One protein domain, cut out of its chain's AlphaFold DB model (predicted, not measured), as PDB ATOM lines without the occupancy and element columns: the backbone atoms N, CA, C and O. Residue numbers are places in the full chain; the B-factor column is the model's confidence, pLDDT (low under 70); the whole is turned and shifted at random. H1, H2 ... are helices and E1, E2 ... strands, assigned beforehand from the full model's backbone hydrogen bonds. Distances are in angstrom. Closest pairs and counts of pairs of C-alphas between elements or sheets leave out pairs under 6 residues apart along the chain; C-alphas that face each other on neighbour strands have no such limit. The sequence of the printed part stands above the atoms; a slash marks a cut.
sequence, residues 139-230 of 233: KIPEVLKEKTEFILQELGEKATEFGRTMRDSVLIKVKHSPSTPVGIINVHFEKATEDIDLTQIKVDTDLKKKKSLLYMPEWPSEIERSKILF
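AT A GLANCE: This is residues 139 to 230 of the 233 residues of an uncharacterized protein of Candidatus Parcubacteria bacterium (UniProt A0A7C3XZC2). Two antiparallel sheets make a small, lopsided sandwich: a strongly twisted sheet of four strands, E1, E2, E3 and E6, and a two-stranded hairpin, E4 and E5, which is only partly face to face with it and packs near the end of E2 and the beginning of E3. The tip of that hairpin, around Lys 208, marks one end of the long axis, the loop around Thr 193 marks the other, and the short helix H1 lies out at the side, off the four-stranded sheet. The printed part has 92 residues, with one named helix and six named strands in the order H1, E1, E2, E3, E4, E5, E6; the larger sheet has the order E1, E2, E3, E6. The class is mostly strand, though under half of the residues, 41, are in named elements. The whole is compact, with a radius of gyration of the C-alphas of 12.6 A, yet elongated in outline, spanning 40 by 26 by 22 A.

IN THESE COORDINATES: The printed part begins at Lys 139, and H1 is residues 142 to 145, with C-alpha 142 at (97.757, 134.065, 82.117). E1 is residues 148 to 152, 13.3 A from first to last C-alpha. E2 is residues 168 to 174, 19.4 A long. E3, the longest strand with 8 residues, is residues 180 to 187, 20.7 A long, from C-alpha 180 at (109.093, 148.741, 87.829). E4 is residues 202 to 206, 13.3 A, and E5 is residues 211 to 215, 12.7 A. E6 is residues 223 to 229, 14.7 A, and ends with C-alpha 229 at (118.446, 142.247, 85.488).

HOW THE PARTS SIT: E1, E2 and E3 form a meander, each strand the antiparallel neighbour of the one before. E1 and E2 are a hairpin, at 160 degrees between their directions, with N 149 and O 173 within hydrogen-bond range at 2.9 A. E2 and E3 are also a hairpin, at 155 degrees, with N 170 and O 185 at 2.8 A. E6 is the antiparallel neighbour of E3 at 160 degrees, with N 184 and O 228 at 2.9 A. E1 and E6 are the edge strands. E4 and E5 form a third hairpin at 178 degrees, with N 204 and O 213 at 3.0 A. The two sheets form a sandwich, two sheets face to face: their facing parts are 8.8 A apart centre to centre, and their best planes differ by 21 degrees. The closest C-alphas of E3 and E5 are those of Val 182 and Ser 212, 5.7 A apart. The closest of E2 and E4 are those of Val 174 and Asp 204, 6.6 A apart. E4 and E6 are apart, and so are E1 and E5. H1 is not on the four-stranded sheet; its C-alpha closest to E4 is that of Leu 144, 7.9 A from that of Val 203. H1 is too short for any O i to N i+4 pair inside it; its one O i to N i+3 pair is within range.

THE WHOLE: The two C-alphas farthest apart are those of Thr 193 and Lys 208, 40.8 A. The printed part has no cut. The links E1 to E2, with 15 residues, and E3 to E4, with 14, are long. The chain changes from one sheet to the other at E3 to E4 and again at the short link E5 to E6. The mean pLDDT of the printed part is 95.0, and no printed residue is under 70.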
ATOM      1  N   LYS A 139     104.360 134.050  74.328       97.88
ATOM      2  CA  LYS A 139     103.361 133.449  75.214       97.88
ATOM      3  C   LYS A 139     103.872 133.476  76.648       97.88
ATOM      4  O   LYS A 139     104.975 133.028  76.931       97.88
ATOM      5  N   ILE A 140     103.053 133.988  77.560       97.50
ATOM      6  CA  ILE A 140     103.344 134.030  78.998       97.50
ATOM      7  C   ILE A 140     102.170 133.426  79.783       97.50
ATOM      8  O   ILE A 140     101.061 133.354  79.243       97.50
ATOM      9  N   PRO A 141     102.373 133.023  81.052       96.06
ATOM     10  CA  PRO A 141     101.287 132.565  81.911       96.06
ATOM     11  C   PRO A 141     100.175 133.608  82.013       96.06
ATOM     12  O   PRO A 141     100.458 134.793  82.195       96.06
ATOM     13  N   GLU A 142      98.916 133.166  82.005       92.94
ATOM     14  CA  GLU A 142      97.757 134.065  82.117       92.94
ATOM     15  C   GLU A 142      97.835 134.938  83.378       92.94
ATOM     16  O   GLU A 142      97.657 136.152  83.325       92.94
ATOM     17  N   VAL A 143      98.260 134.336  84.494       92.44
ATOM     18  CA  VAL A 143      98.463 135.019  85.782       92.44
ATOM     19  C   VAL A 143      99.492 136.157  85.734       92.44
ATOM     20  O   VAL A 143      99.497 137.007  86.627       92.44
ATOM     21  N   LEU A 144     100.382 136.173  84.733       93.88
ATOM     22  CA  LEU A 144     101.377 137.228  84.539       93.88
ATOM     23  C   LEU A 144     100.915 138.321  83.570       93.88
ATOM     24  O   LEU A 144     101.415 139.437  83.694       93.88
ATOM     25  N   LYS A 145      99.960 138.075  82.664       91.50
ATOM     26  CA  LYS A 145      99.486 139.097  81.701       91.50
ATOM     27  C   LYS A 145      98.918 140.337  82.391       91.50
ATOM     28  O   LYS A 145      99.136 141.474  81.965       91.50
ATOM     29  N   GLU A 146      98.231 140.131  83.508       90.69
ATOM     30  CA  GLU A 146      97.685 141.230  84.300       90.69
ATOM     31  C   GLU A 146      98.769 141.948  85.110       90.69
ATOM     32  O   GLU A 146      98.714 143.168  85.246       90.69
ATOM     33  N   LYS A 147      99.793 141.223  85.574       93.94
ATOM     34  CA  LYS A 147     100.813 141.718  86.517       93.94
ATOM     35  C   LYS A 147     102.070 142.273  85.857       93.94
ATOM     36  O   LYS A 147     102.842 142.966  86.514       93.94
ATOM     37  N   THR A 148     102.306 141.954  84.591       95.75
ATOM     38  CA  THR A 148     103.560 142.263  83.901       95.75
ATOM     39  C   THR A 148     103.320 142.847  82.520       95.75
ATOM     40  O   THR A 148     102.221 142.772  81.972       95.75
ATOM     41  N   GLU A 149     104.360 143.464  81.972       96.38
ATOM     42  CA  GLU A 149     104.398 143.976  80.608       96.38
ATOM     43  C   GLU A 149     105.695 143.522  79.953       96.38
ATOM     44  O   GLU A 149     106.773 143.703  80.517       96.38
ATOM     45  N   PHE A 150     105.578 142.938  78.765       97.56
ATOM     46  CA  PHE A 150     106.699 142.551  77.916       97.56
ATOM     47  C   PHE A 150     106.663 143.480  76.712       97.56
ATOM     48  O   PHE A 150     105.745 143.383  75.903       97.56
ATOM     49  N   ILE A 151     107.605 144.413  76.625       97.38
ATOM     50  CA  ILE A 151     107.580 145.513  75.655       97.38
ATOM     51  C   ILE A 151     108.720 145.323  74.656       97.38
ATOM     52  O   ILE A 151     109.879 145.272  75.066       97.38
ATOM     53  N   LEU A 152     108.392 145.245  73.366       96.88
ATOM     54  CA  LEU A 152     109.350 145.273  72.258       96.88
ATOM     55  C   LEU A 152     110.023 146.646  72.242       96.88
ATOM     56  O   LEU A 152     109.337 147.658  72.087       96.88
ATOM     57  N   GLN A 153     111.336 146.717  72.447       94.00
ATOM     58  CA  GLN A 153     112.007 148.004  72.626       94.00
ATOM     59  C   GLN A 153     112.035 148.830  71.342       94.00
ATOM     60  O   GLN A 153     111.945 150.055  71.425       94.00
ATOM     61  N   GLU A 154     112.109 148.196  70.169       91.69
ATOM     62  CA  GLU A 154     112.134 148.946  68.910       91.69
ATOM     63  C   GLU A 154     110.759 149.484  68.485       91.69
ATOM     64  O   GLU A 154     110.690 150.491  67.779       91.69
ATOM     65  N   LEU A 155     109.667 148.836  68.897       91.12
ATOM     66  CA  LEU A 155     108.306 149.212  68.491       91.12
ATOM     67  C   LEU A 155     107.509 149.908  69.601       91.12
ATOM     68  O   LEU A 155     106.540 150.603  69.314       91.12
ATOM     69  N   GLY A 156     107.879 149.706  70.868       91.25
ATOM     70  CA  GLY A 156     107.092 150.138  72.025       91.25
ATOM     71  C   GLY A 156     105.797 149.342  72.233       91.25
ATOM     72  O   GLY A 156     105.007 149.683  73.111       91.25
ATOM     73  N   GLU A 157     105.577 148.288  71.449       93.62
ATOM     74  CA  GLU A 157     104.385 147.443  71.498       93.62
ATOM     75  C   GLU A 157     104.568 146.271  72.468       93.62
ATOM     76  O   GLU A 157     105.687 145.839  72.764       93.62
ATOM     77  N   LYS A 158     103.460 145.716  72.965       95.56
ATOM     78  CA  LYS A 158     103.517 144.539  73.834       95.56
ATOM     79  C   LYS A 158     103.841 143.289  73.021       95.56
ATOM     80  O   LYS A 158     103.047 142.883  72.180       95.56
ATOM     81  N   ALA A 159     104.930 142.607  73.358       96.81
ATOM     82  CA  ALA A 159     105.372 141.378  72.698       96.81
ATOM     83  C   ALA A 159     104.366 140.215  72.815       96.81
ATOM     84  O   ALA A 159     104.452 139.247  72.070       96.81
ATOM     85  N   THR A 160     103.421 140.286  73.758       96.00
ATOM     86  CA  THR A 160     102.354 139.290  73.952       96.00
ATOM     87  C   THR A 160     101.139 139.505  73.048       96.00
ATOM     88  O   THR A 160     100.268 138.644  72.988       96.00
ATOM     89  N   GLU A 161     101.036 140.670  72.409       93.75
ATOM     90  CA  GLU A 161      99.880 141.087  71.599       93.75
ATOM     91  C   GLU A 161     100.304 141.441  70.165       93.75
ATOM     92  O   GLU A 161      99.565 141.195  69.216       93.75
ATOM     93  N   PHE A 162     101.507 141.994  70.004       92.81
ATOM     94  CA  PHE A 162     102.074 142.416  68.735       92.81
ATOM     95  C   PHE A 162     103.239 141.502  68.357       92.81
ATOM     96  O   PHE A 162     104.231 141.413  69.083       92.81
ATOM     97  N   GLY A 163     103.099 140.793  67.236       92.75
ATOM     98  CA  GLY A 163     104.113 139.850  66.776       92.75
ATOM     99  C   GLY A 163     105.320 140.546  66.157       92.75
ATOM    100  O   GLY A 163     105.208 141.653  65.636       92.75
ATOM    101  N   ARG A 164     106.471 139.873  66.184       95.19
ATOM    102  CA  ARG A 164     107.733 140.340  65.599       95.19
ATOM    103  C   ARG A 164     108.302 139.288  64.638       95.19
ATOM    104  O   ARG A 164     108.042 138.097  64.800       95.19
ATOM    105  N   THR A 165     109.061 139.710  63.632       94.06
ATOM    106  CA  THR A 165     109.712 138.838  62.628       94.06
ATOM    107  C   THR A 165     111.232 138.946  62.617       94.06
ATOM    108  O   THR A 165     111.906 138.194  61.918       94.06
ATOM    109  N   MET A 166     111.775 139.882  63.387       93.69
ATOM    110  CA  MET A 166     113.201 140.145  63.512       93.69
ATOM    111  C   MET A 166     113.603 140.192  64.978       93.69
ATOM    112  O   MET A 166     112.757 140.307  65.865       93.69
ATOM    113  N   ARG A 167     114.907 140.122  65.227       96.69
ATOM    114  CA  ARG A 167     115.471 140.230  66.565       96.69
ATOM    115  C   ARG A 167     115.014 141.522  67.242       96.69
ATOM    116  O   ARG A 167     115.094 142.589  66.642       96.69
ATOM    117  N   ASP A 168     114.619 141.424  68.506       97.06
ATOM    118  CA  ASP A 168     114.289 142.580  69.342       97.06
ATOM    119  C   ASP A 168     114.734 142.340  70.790       97.06
ATOM    120  O   ASP A 168     114.914 141.201  71.241       97.06
ATOM    121  N   SER A 169     114.901 143.427  71.527       97.69
ATOM    122  CA  SER A 169     115.066 143.396  72.971       97.69
ATOM    123  C   SER A 169     113.699 143.578  73.622       97.69
ATOM    124  O   SER A 169     112.945 144.488  73.290       97.69
ATOM    125  N   VAL A 170     113.367 142.719  74.579       98.25
ATOM    126  CA  VAL A 170     112.087 142.762  75.288       98.25
ATOM    127  C   VAL A 170     112.321 143.248  76.705       98.25
ATOM    128  O   VAL A 170     112.937 142.559  77.520       98.25
ATOM    129  N   LEU A 171     111.815 144.445  76.996       98.31
ATOM    130  CA  LEU A 171     111.805 145.017  78.334       98.31
ATOM    131  C   LEU A 171     110.645 144.425  79.131       98.31
ATOM    132  O   LEU A 171     109.480 144.600  78.778       98.31
ATOM    133  N   ILE A 172     110.977 143.771  80.237       97.94
ATOM    134  CA  ILE A 172     110.020 143.153  81.145       97.94
ATOM    135  C   ILE A 172     109.820 144.079  82.342       97.94
ATOM    136  O   ILE A 172     110.779 144.436  83.037       97.94
ATOM    137  N   LYS A 173     108.568 144.452  82.603       96.62
ATOM    138  CA  LYS A 173     108.158 145.268  83.750       96.62
ATOM    139  C   LYS A 173     107.126 144.537  84.593       96.62
ATOM    140  O   LYS A 173     106.314 143.779  84.068       96.62
ATOM    141  N   VAL A 174     107.114 144.828  85.888       95.06
ATOM    142  CA  VAL A 174     106.008 144.485  86.790       95.06
ATOM    143  C   VAL A 174     105.145 145.731  86.989       95.06
ATOM    144  O   VAL A 174     105.660 146.829  87.240       95.06
ATOM    145  N   LYS A 175     103.826 145.568  86.860       91.00
ATOM    146  CA  LYS A 175     102.829 146.630  87.020       91.00
ATOM    147  C   LYS A 175     102.624 146.938  88.504       91.00
ATOM    148  O   LYS A 175     101.703 146.441  89.141       91.00
ATOM    149  N   HIS A 176     103.516 147.750  89.059       80.31
ATOM    150  CA  HIS A 176     103.296 148.485  90.306       80.31
ATOM    151  C   HIS A 176     102.917 149.940  89.982       80.31
ATOM    152  O   HIS A 176     102.956 150.349  88.822       80.31
ATOM    153  N   SER A 177     102.571 150.736  90.995       76.56
ATOM    154  CA  SER A 177     102.400 152.188  90.860       76.56
ATOM    155  C   SER A 177     103.602 152.893  91.498       76.56
ATOM    156  O   SER A 177     103.577 153.099  92.714       76.56
ATOM    157  N   PRO A 178     104.665 153.250  90.743       83.69
ATOM    158  CA  PRO A 178     104.847 153.160  89.282       83.69
ATOM    159  C   PRO A 178     105.391 151.806  88.780       83.69
ATOM    160  O   PRO A 178     105.950 151.016  89.545       83.69
ATOM    161  N   SER A 179     105.254 151.542  87.471       90.75
ATOM    162  CA  SER A 179     105.730 150.297  86.847       90.75
ATOM    163  C   SER A 179     107.234 150.145  87.056       90.75
ATOM    164  O   SER A 179     107.986 151.085  86.787       90.75
ATOM    165  N   THR A 180     107.684 148.971  87.492       93.31
ATOM    166  CA  THR A 180     109.093 148.741  87.829       93.31
ATOM    167  C   THR A 180     109.741 147.826  86.790       93.31
ATOM    168  O   THR A 180     109.207 146.744  86.530       93.31
ATOM    169  N   PRO A 181     110.865 148.225  86.169       95.50
ATOM    170  CA  PRO A 181     111.590 147.356  85.251       95.50
ATOM    171  C   PRO A 181     112.250 146.203  86.014       95.50
ATOM    172  O   PRO A 181     112.871 146.417  87.052       95.50
ATOM    173  N   VAL A 182     112.130 144.990  85.476       96.94
ATOM    174  CA  VAL A 182     112.699 143.769  86.065       96.94
ATOM    175  C   VAL A 182     113.897 143.285  85.267       96.94
ATOM    176  O   VAL A 182     114.948 143.014  85.844       96.94
ATOM    177  N   GLY A 183     113.789 143.227  83.940       97.06
ATOM    178  CA  GLY A 183     114.918 142.832  83.107       97.06
ATOM    179  C   GLY A 183     114.709 143.052  81.619       97.06
ATOM    180  O   GLY A 183     113.640 143.478  81.189       97.06
ATOM    181  N   ILE A 184     115.755 142.762  80.849       98.25
ATOM    182  CA  ILE A 184     115.731 142.728  79.384       98.25
ATOM    183  C   ILE A 184     116.214 141.357  78.927       98.25
ATOM    184  O   ILE A 184     117.243 140.858  79.398       98.25
ATOM    185  N   ILE A 185     115.476 140.781  77.984       98.31
ATOM    186  CA  ILE A 185     115.873 139.590  77.231       98.31
ATOM    187  C   ILE A 185     116.018 139.958  75.752       98.31
ATOM    188  O   ILE A 185     115.245 140.761  75.240       98.31
ATOM    189  N   ASN A 186     117.000 139.378  75.065       98.19
ATOM    190  CA  ASN A 186     117.123 139.501  73.613       98.19
ATOM    191  C   ASN A 186     116.490 138.279  72.964       98.19
ATOM    192  O   ASN A 186     116.809 137.148  73.341       98.19
ATOM    193  N   VAL A 187     115.598 138.518  72.009       98.25
ATOM    194  CA  VAL A 187     114.732 137.498  71.429       98.25
ATOM    195  C   VAL A 187     114.911 137.487  69.916       98.25
ATOM    196  O   VAL A 187     114.766 138.516  69.263       98.25
ATOM    197  N   HIS A 188     115.234 136.321  69.363       97.88
ATOM    198  CA  HIS A 188     115.421 136.075  67.935       97.88
ATOM    199  C   HIS A 188     114.132 135.556  67.287       97.88
ATOM    200  O   HIS A 188     114.011 134.365  66.990       97.88
ATOM    201  N   PHE A 189     113.161 136.443  67.061       97.00
ATOM    202  CA  PHE A 189     111.889 136.073  66.429       97.00
ATOM    203  C   PHE A 189     112.060 135.523  65.009       97.00
ATOM    204  O   PHE A 189     111.273 134.690  64.575       97.00
ATOM    205  N   GLU A 190     113.122 135.919  64.304       94.94
ATOM    206  CA  GLU A 190     113.450 135.425  62.965       94.94
ATOM    207  C   GLU A 190     113.812 133.933  62.926       94.94
ATOM    208  O   GLU A 190     113.812 133.328  61.855       94.94
ATOM    209  N   LYS A 191     114.147 133.340  64.079       96.19
ATOM    210  CA  LYS A 191     114.477 131.912  64.208       96.19
ATOM    211  C   LYS A 191     113.282 131.068  64.656       96.19
ATOM    212  O   LYS A 191     113.353 129.845  64.583       96.19
ATOM    213  N   ALA A 192     112.213 131.709  65.119       95.81
ATOM    214  CA  ALA A 192     111.063 131.042  65.700       95.81
ATOM    215  C   ALA A 192     110.129 130.503  64.603       95.81
ATOM    216  O   ALA A 192     109.689 131.232  63.712       95.81
ATOM    217  N   THR A 193     109.788 129.216  64.675       94.00
ATOM    218  CA  THR A 193     108.794 128.605  63.769       94.00
ATOM    219  C   THR A 193     107.364 128.770  64.292       94.00
ATOM    220  O   THR A 193     106.407 128.851  63.516       94.00
ATOM    221  N   GLU A 194     107.216 128.949  65.600       95.94
ATOM    222  CA  GLU A 194     105.971 129.190  66.324       95.94
ATOM    223  C   GLU A 194     106.128 130.354  67.312       95.94
ATOM    224  O   GLU A 194     107.162 131.022  67.335       95.94
ATOM    225  N   ASP A 195     105.076 130.668  68.068       97.69
ATOM    226  CA  ASP A 195     105.175 131.686  69.115       97.69
ATOM    227  C   ASP A 195     106.162 131.256  70.197       97.69
ATOM    228  O   ASP A 195     106.237 130.084  70.561       97.69
ATOM    229  N   ILE A 196     106.870 132.223  70.766       98.19
ATOM    230  CA  ILE A 196     107.932 131.958  71.731       98.19
ATOM    231  C   ILE A 196     107.300 131.664  73.087       98.19
ATOM    232  O   ILE A 196     106.677 132.535  73.701       98.19
ATOM    233  N   ASP A 197     107.454 130.427  73.548       98.00
ATOM    234  CA  ASP A 197     106.832 129.951  74.777       98.00
ATOM    235  C   ASP A 197     107.660 130.303  76.021       98.00
ATOM    236  O   ASP A 197     108.713 129.724  76.280       98.00
ATOM    237  N   LEU A 198     107.150 131.241  76.822       97.88
ATOM    238  CA  LEU A 198     107.661 131.601  78.146       97.88
ATOM    239  C   LEU A 198     106.649 131.293  79.254       97.88
ATOM    240  O   LEU A 198     106.655 131.932  80.304       97.88
ATOM    241  N   THR A 199     105.786 130.298  79.074       96.81
ATOM    242  CA  THR A 199     104.764 129.897  80.060       96.81
ATOM    243  C   THR A 199     105.327 129.358  81.381       96.81
ATOM    244  O   THR A 199     104.581 129.194  82.343       96.81
ATOM    245  N   GLN A 200     106.636 129.116  81.493       96.75
ATOM    246  CA  GLN A 200     107.284 128.758  82.766       96.75
ATOM    247  C   GLN A 200     108.034 129.923  83.423       96.75
ATOM    248  O   GLN A 200     108.674 129.742  84.466       96.75
ATOM    249  N   ILE A 201     107.994 131.117  82.823       97.50
ATOM    250  CA  ILE A 201     108.719 132.271  83.342       97.50
ATOM    251  C   ILE A 201     108.138 132.728  84.683       97.50
ATOM    252  O   ILE A 201     106.927 132.768  84.902       97.50
ATOM    253  N   LYS A 202     109.032 133.107  85.590       96.50
ATOM    254  CA  LYS A 202     108.744 133.744  86.871       96.50
ATOM    255  C   LYS A 202     109.357 135.134  86.851       96.50
ATOM    256  O   LYS A 202     110.564 135.285  86.655       96.50
ATOM    257  N   VAL A 203     108.505 136.130  87.054       95.94
ATOM    258  CA  VAL A 203     108.863 137.547  87.039       95.94
ATOM    259  C   VAL A 203     108.288 138.184  88.294       95.94
ATOM    260  O   VAL A 203     107.089 138.064  88.534       95.94
ATOM    261  N   ASP A 204     109.130 138.833  89.091       93.81
ATOM    262  CA  ASP A 204     108.692 139.533  90.300       93.81
ATOM    263  C   ASP A 204     109.673 140.641  90.708       93.81
ATOM    264  O   ASP A 204     110.822 140.675  90.259       93.81
ATOM    265  N   THR A 205     109.231 141.540  91.584       93.31
ATOM    266  CA  THR A 205     110.059 142.592  92.175       93.31
ATOM    267  C   THR A 205     109.653 142.875  93.623       93.31
ATOM    268  O   THR A 205     108.490 143.116  93.934       93.31
ATOM    269  N   ASP A 206     110.633 142.942  94.522       91.81
ATOM    270  CA  ASP A 206     110.463 143.356  95.916       91.81
ATOM    271  C   ASP A 206     111.202 144.681  96.133       91.81
ATOM    272  O   ASP A 206     112.429 144.724  96.270       91.81
ATOM    273  N   LEU A 207     110.435 145.776  96.162       89.94
ATOM    274  CA  LEU A 207     110.965 147.130  96.339       89.94
ATOM    275  C   LEU A 207     111.604 147.324  97.723       89.94
ATOM    276  O   LEU A 207     112.623 147.996  97.841       89.94
ATOM    277  N   LYS A 208     111.054 146.700  98.774       90.94
ATOM    278  CA  LYS A 208     111.578 146.840 100.144       90.94
ATOM    279  C   LYS A 208     112.930 146.152 100.285       90.94
ATOM    280  O   LYS A 208     113.822 146.672 100.948       90.94
ATOM    281  N   LYS A 209     113.083 144.985  99.658       93.25
ATOM    282  CA  LYS A 209     114.337 144.217  99.677       93.25
ATOM    283  C   LYS A 209     115.306 144.609  98.567       93.25
ATOM    284  O   LYS A 209     116.406 144.063  98.542       93.25
ATOM    285  N   LYS A 210     114.911 145.515  97.667       92.88
ATOM    286  CA  LYS A 210     115.665 145.899  96.468       92.88
ATOM    287  C   LYS A 210     116.041 144.691  95.609       92.88
ATOM    288  O   LYS A 210     117.202 144.499  95.254       92.88
ATOM    289  N   LYS A 211     115.072 143.816  95.337       93.56
ATOM    290  CA  LYS A 211     115.289 142.573  94.581       93.56
ATOM    291  C   LYS A 211     114.377 142.498  93.372       93.56
ATOM    292  O   LYS A 211     113.214 142.870  93.456       93.56
ATOM    293  N   SER A 212     114.907 141.917  92.306       95.62
ATOM    294  CA  SER A 212     114.161 141.514  91.118       95.62
ATOM    295  C   SER A 212     114.355 140.027  90.882       95.62
ATOM    296  O   SER A 212     115.435 139.489  91.134       95.62
ATOM    297  N   LEU A 213     113.316 139.376  90.376       95.44
ATOM    298  CA  LEU A 213     113.335 137.987  89.954       95.44
ATOM    299  C   LEU A 213     112.973 137.926  88.474       95.44
ATOM    300  O   LEU A 213     111.885 138.336  88.084       95.44
ATOM    301  N   LEU A 214     113.879 137.375  87.673       96.94
ATOM    302  CA  LEU A 214     113.629 136.980  86.293       96.94
ATOM    303  C   LEU A 214     114.215 135.587  86.109       96.94
ATOM    304  O   LEU A 214     115.432 135.423  86.042       96.94
ATOM    305  N   TYR A 215     113.355 134.579  86.093       96.12
ATOM    306  CA  TYR A 215     113.790 133.191  86.109       96.12
ATOM    307  C   TYR A 215     112.889 132.312  85.252       96.12
ATOM    308  O   TYR A 215     111.674 132.465  85.254       96.12
ATOM    309  N   MET A 216     113.495 131.344  84.577       96.06
ATOM    310  CA  MET A 216     112.815 130.246  83.903       96.06
ATOM    311  C   MET A 216     113.722 129.013  84.027       96.06
ATOM    312  O   MET A 216     114.942 129.188  83.912       96.06
ATOM    313  N   PRO A 217     113.182 127.809  84.302       95.19
ATOM    314  CA  PRO A 217     113.994 126.600  84.453       95.19
ATOM    315  C   PRO A 217     114.817 126.280  83.205       95.19
ATOM    316  O   PRO A 217     116.012 126.014  83.302       95.19
ATOM    317  N   GLU A 218     114.181 126.378  82.041       96.25
ATOM    318  CA  GLU A 218     114.785 126.173  80.732       96.25
ATOM    319  C   GLU A 218     114.340 127.307  79.810       96.25
ATOM    320  O   GLU A 218     113.160 127.643  79.769       96.25
ATOM    321  N   TRP A 219     115.287 127.942  79.121       97.31
ATOM    322  CA  TRP A 219     114.992 129.052  78.216       97.31
ATOM    323  C   TRP A 219     114.937 128.546  76.769       97.31
ATOM    324  O   TRP A 219     115.847 127.808  76.383       97.31
ATOM    325  N   PRO A 220     113.951 128.982  75.963       97.56
ATOM    326  CA  PRO A 220     113.908 128.683  74.535       97.56
ATOM    327  C   PRO A 220     115.186 129.113  73.808       97.56
ATOM    328  O   PRO A 220     115.838 130.091  74.188       97.56
ATOM    329  N   SER A 221     115.530 128.397  72.737       97.38
ATOM    330  CA  SER A 221     116.758 128.624  71.962       97.38
ATOM    331  C   SER A 221     116.790 129.977  71.234       97.38
ATOM    332  O   SER A 221     117.857 130.500  70.907       97.38
ATOM    333  N   GLU A 222     115.614 130.564  71.028       98.06
ATOM    334  CA  GLU A 222     115.363 131.876  70.450       98.06
ATOM    335  C   GLU A 222     115.803 133.006  71.389       98.06
ATOM    336  O   GLU A 222     116.004 134.134  70.940       98.06
ATOM    337  N   ILE A 223     115.972 132.731  72.686       97.88
ATOM    338  CA  ILE A 223     116.374 133.728  73.677       97.88
ATOM    339  C   ILE A 223     117.871 133.629  73.938       97.88
ATOM    340  O   ILE A 223     118.403 132.576  74.295       97.88
ATOM    341  N   GLU A 224     118.565 134.762  73.839       97.75
ATOM    342  CA  GLU A 224     119.990 134.798  74.146       97.75
ATOM    343  C   GLU A 224     120.271 134.383  75.598       97.75
ATOM    344  O   GLU A 224     119.525 134.672  76.544       97.75
ATOM    345  N   ARG A 225     121.409 133.709  75.800       94.81
ATOM    346  CA  ARG A 225     121.836 133.266  77.134       94.81
ATOM    347  C   ARG A 225     122.007 134.450  78.088       94.81
ATOM    348  O   ARG A 225     121.544 134.369  79.225       94.81
ATOM    349  N   SER A 226     122.612 135.538  77.609       95.31
ATOM    350  CA  SER A 226     122.793 136.788  78.352       95.31
ATOM    351  C   SER A 226     121.475 137.529  78.549       95.31
ATOM    352  O   SER A 226     120.693 137.689  77.614       95.31
ATOM    353  N   LYS A 227     121.252 138.006  79.774       96.25
ATOM    354  CA  LYS A 227     120.054 138.741  80.189       96.25
ATOM    355  C   LYS A 227     120.482 139.890  81.087       96.25
ATOM    356  O   LYS A 227     121.490 139.783  81.786       96.25
ATOM    357  N   ILE A 228     119.714 140.968  81.082       96.94
ATOM    358  CA  ILE A 228     119.939 142.112  81.968       96.94
ATOM    359  C   ILE A 228     118.893 142.045  83.072       96.94
ATOM    360  O   ILE A 228     117.707 141.905  82.784       96.94
ATOM    361  N   LEU A 229     119.325 142.159  84.326       96.81
ATOM    362  CA  LEU A 229     118.446 142.247  85.488       96.81
ATOM    363  C   LEU A 229     118.573 143.642  86.099       96.81
ATOM    364  O   LEU A 229     119.680 144.094  86.392       96.81
ATOM    365  N   PHE A 230     117.448 144.316  86.306       95.38
ATOM    366  CA  PHE A 230     117.415 145.605  86.986       95.38
ATOM    367  C   PHE A 230     117.227 145.410  88.481       95.38
ATOM    368  O   PHE A 230     116.414 144.597  88.909       95.38
TER     369      PHE A 230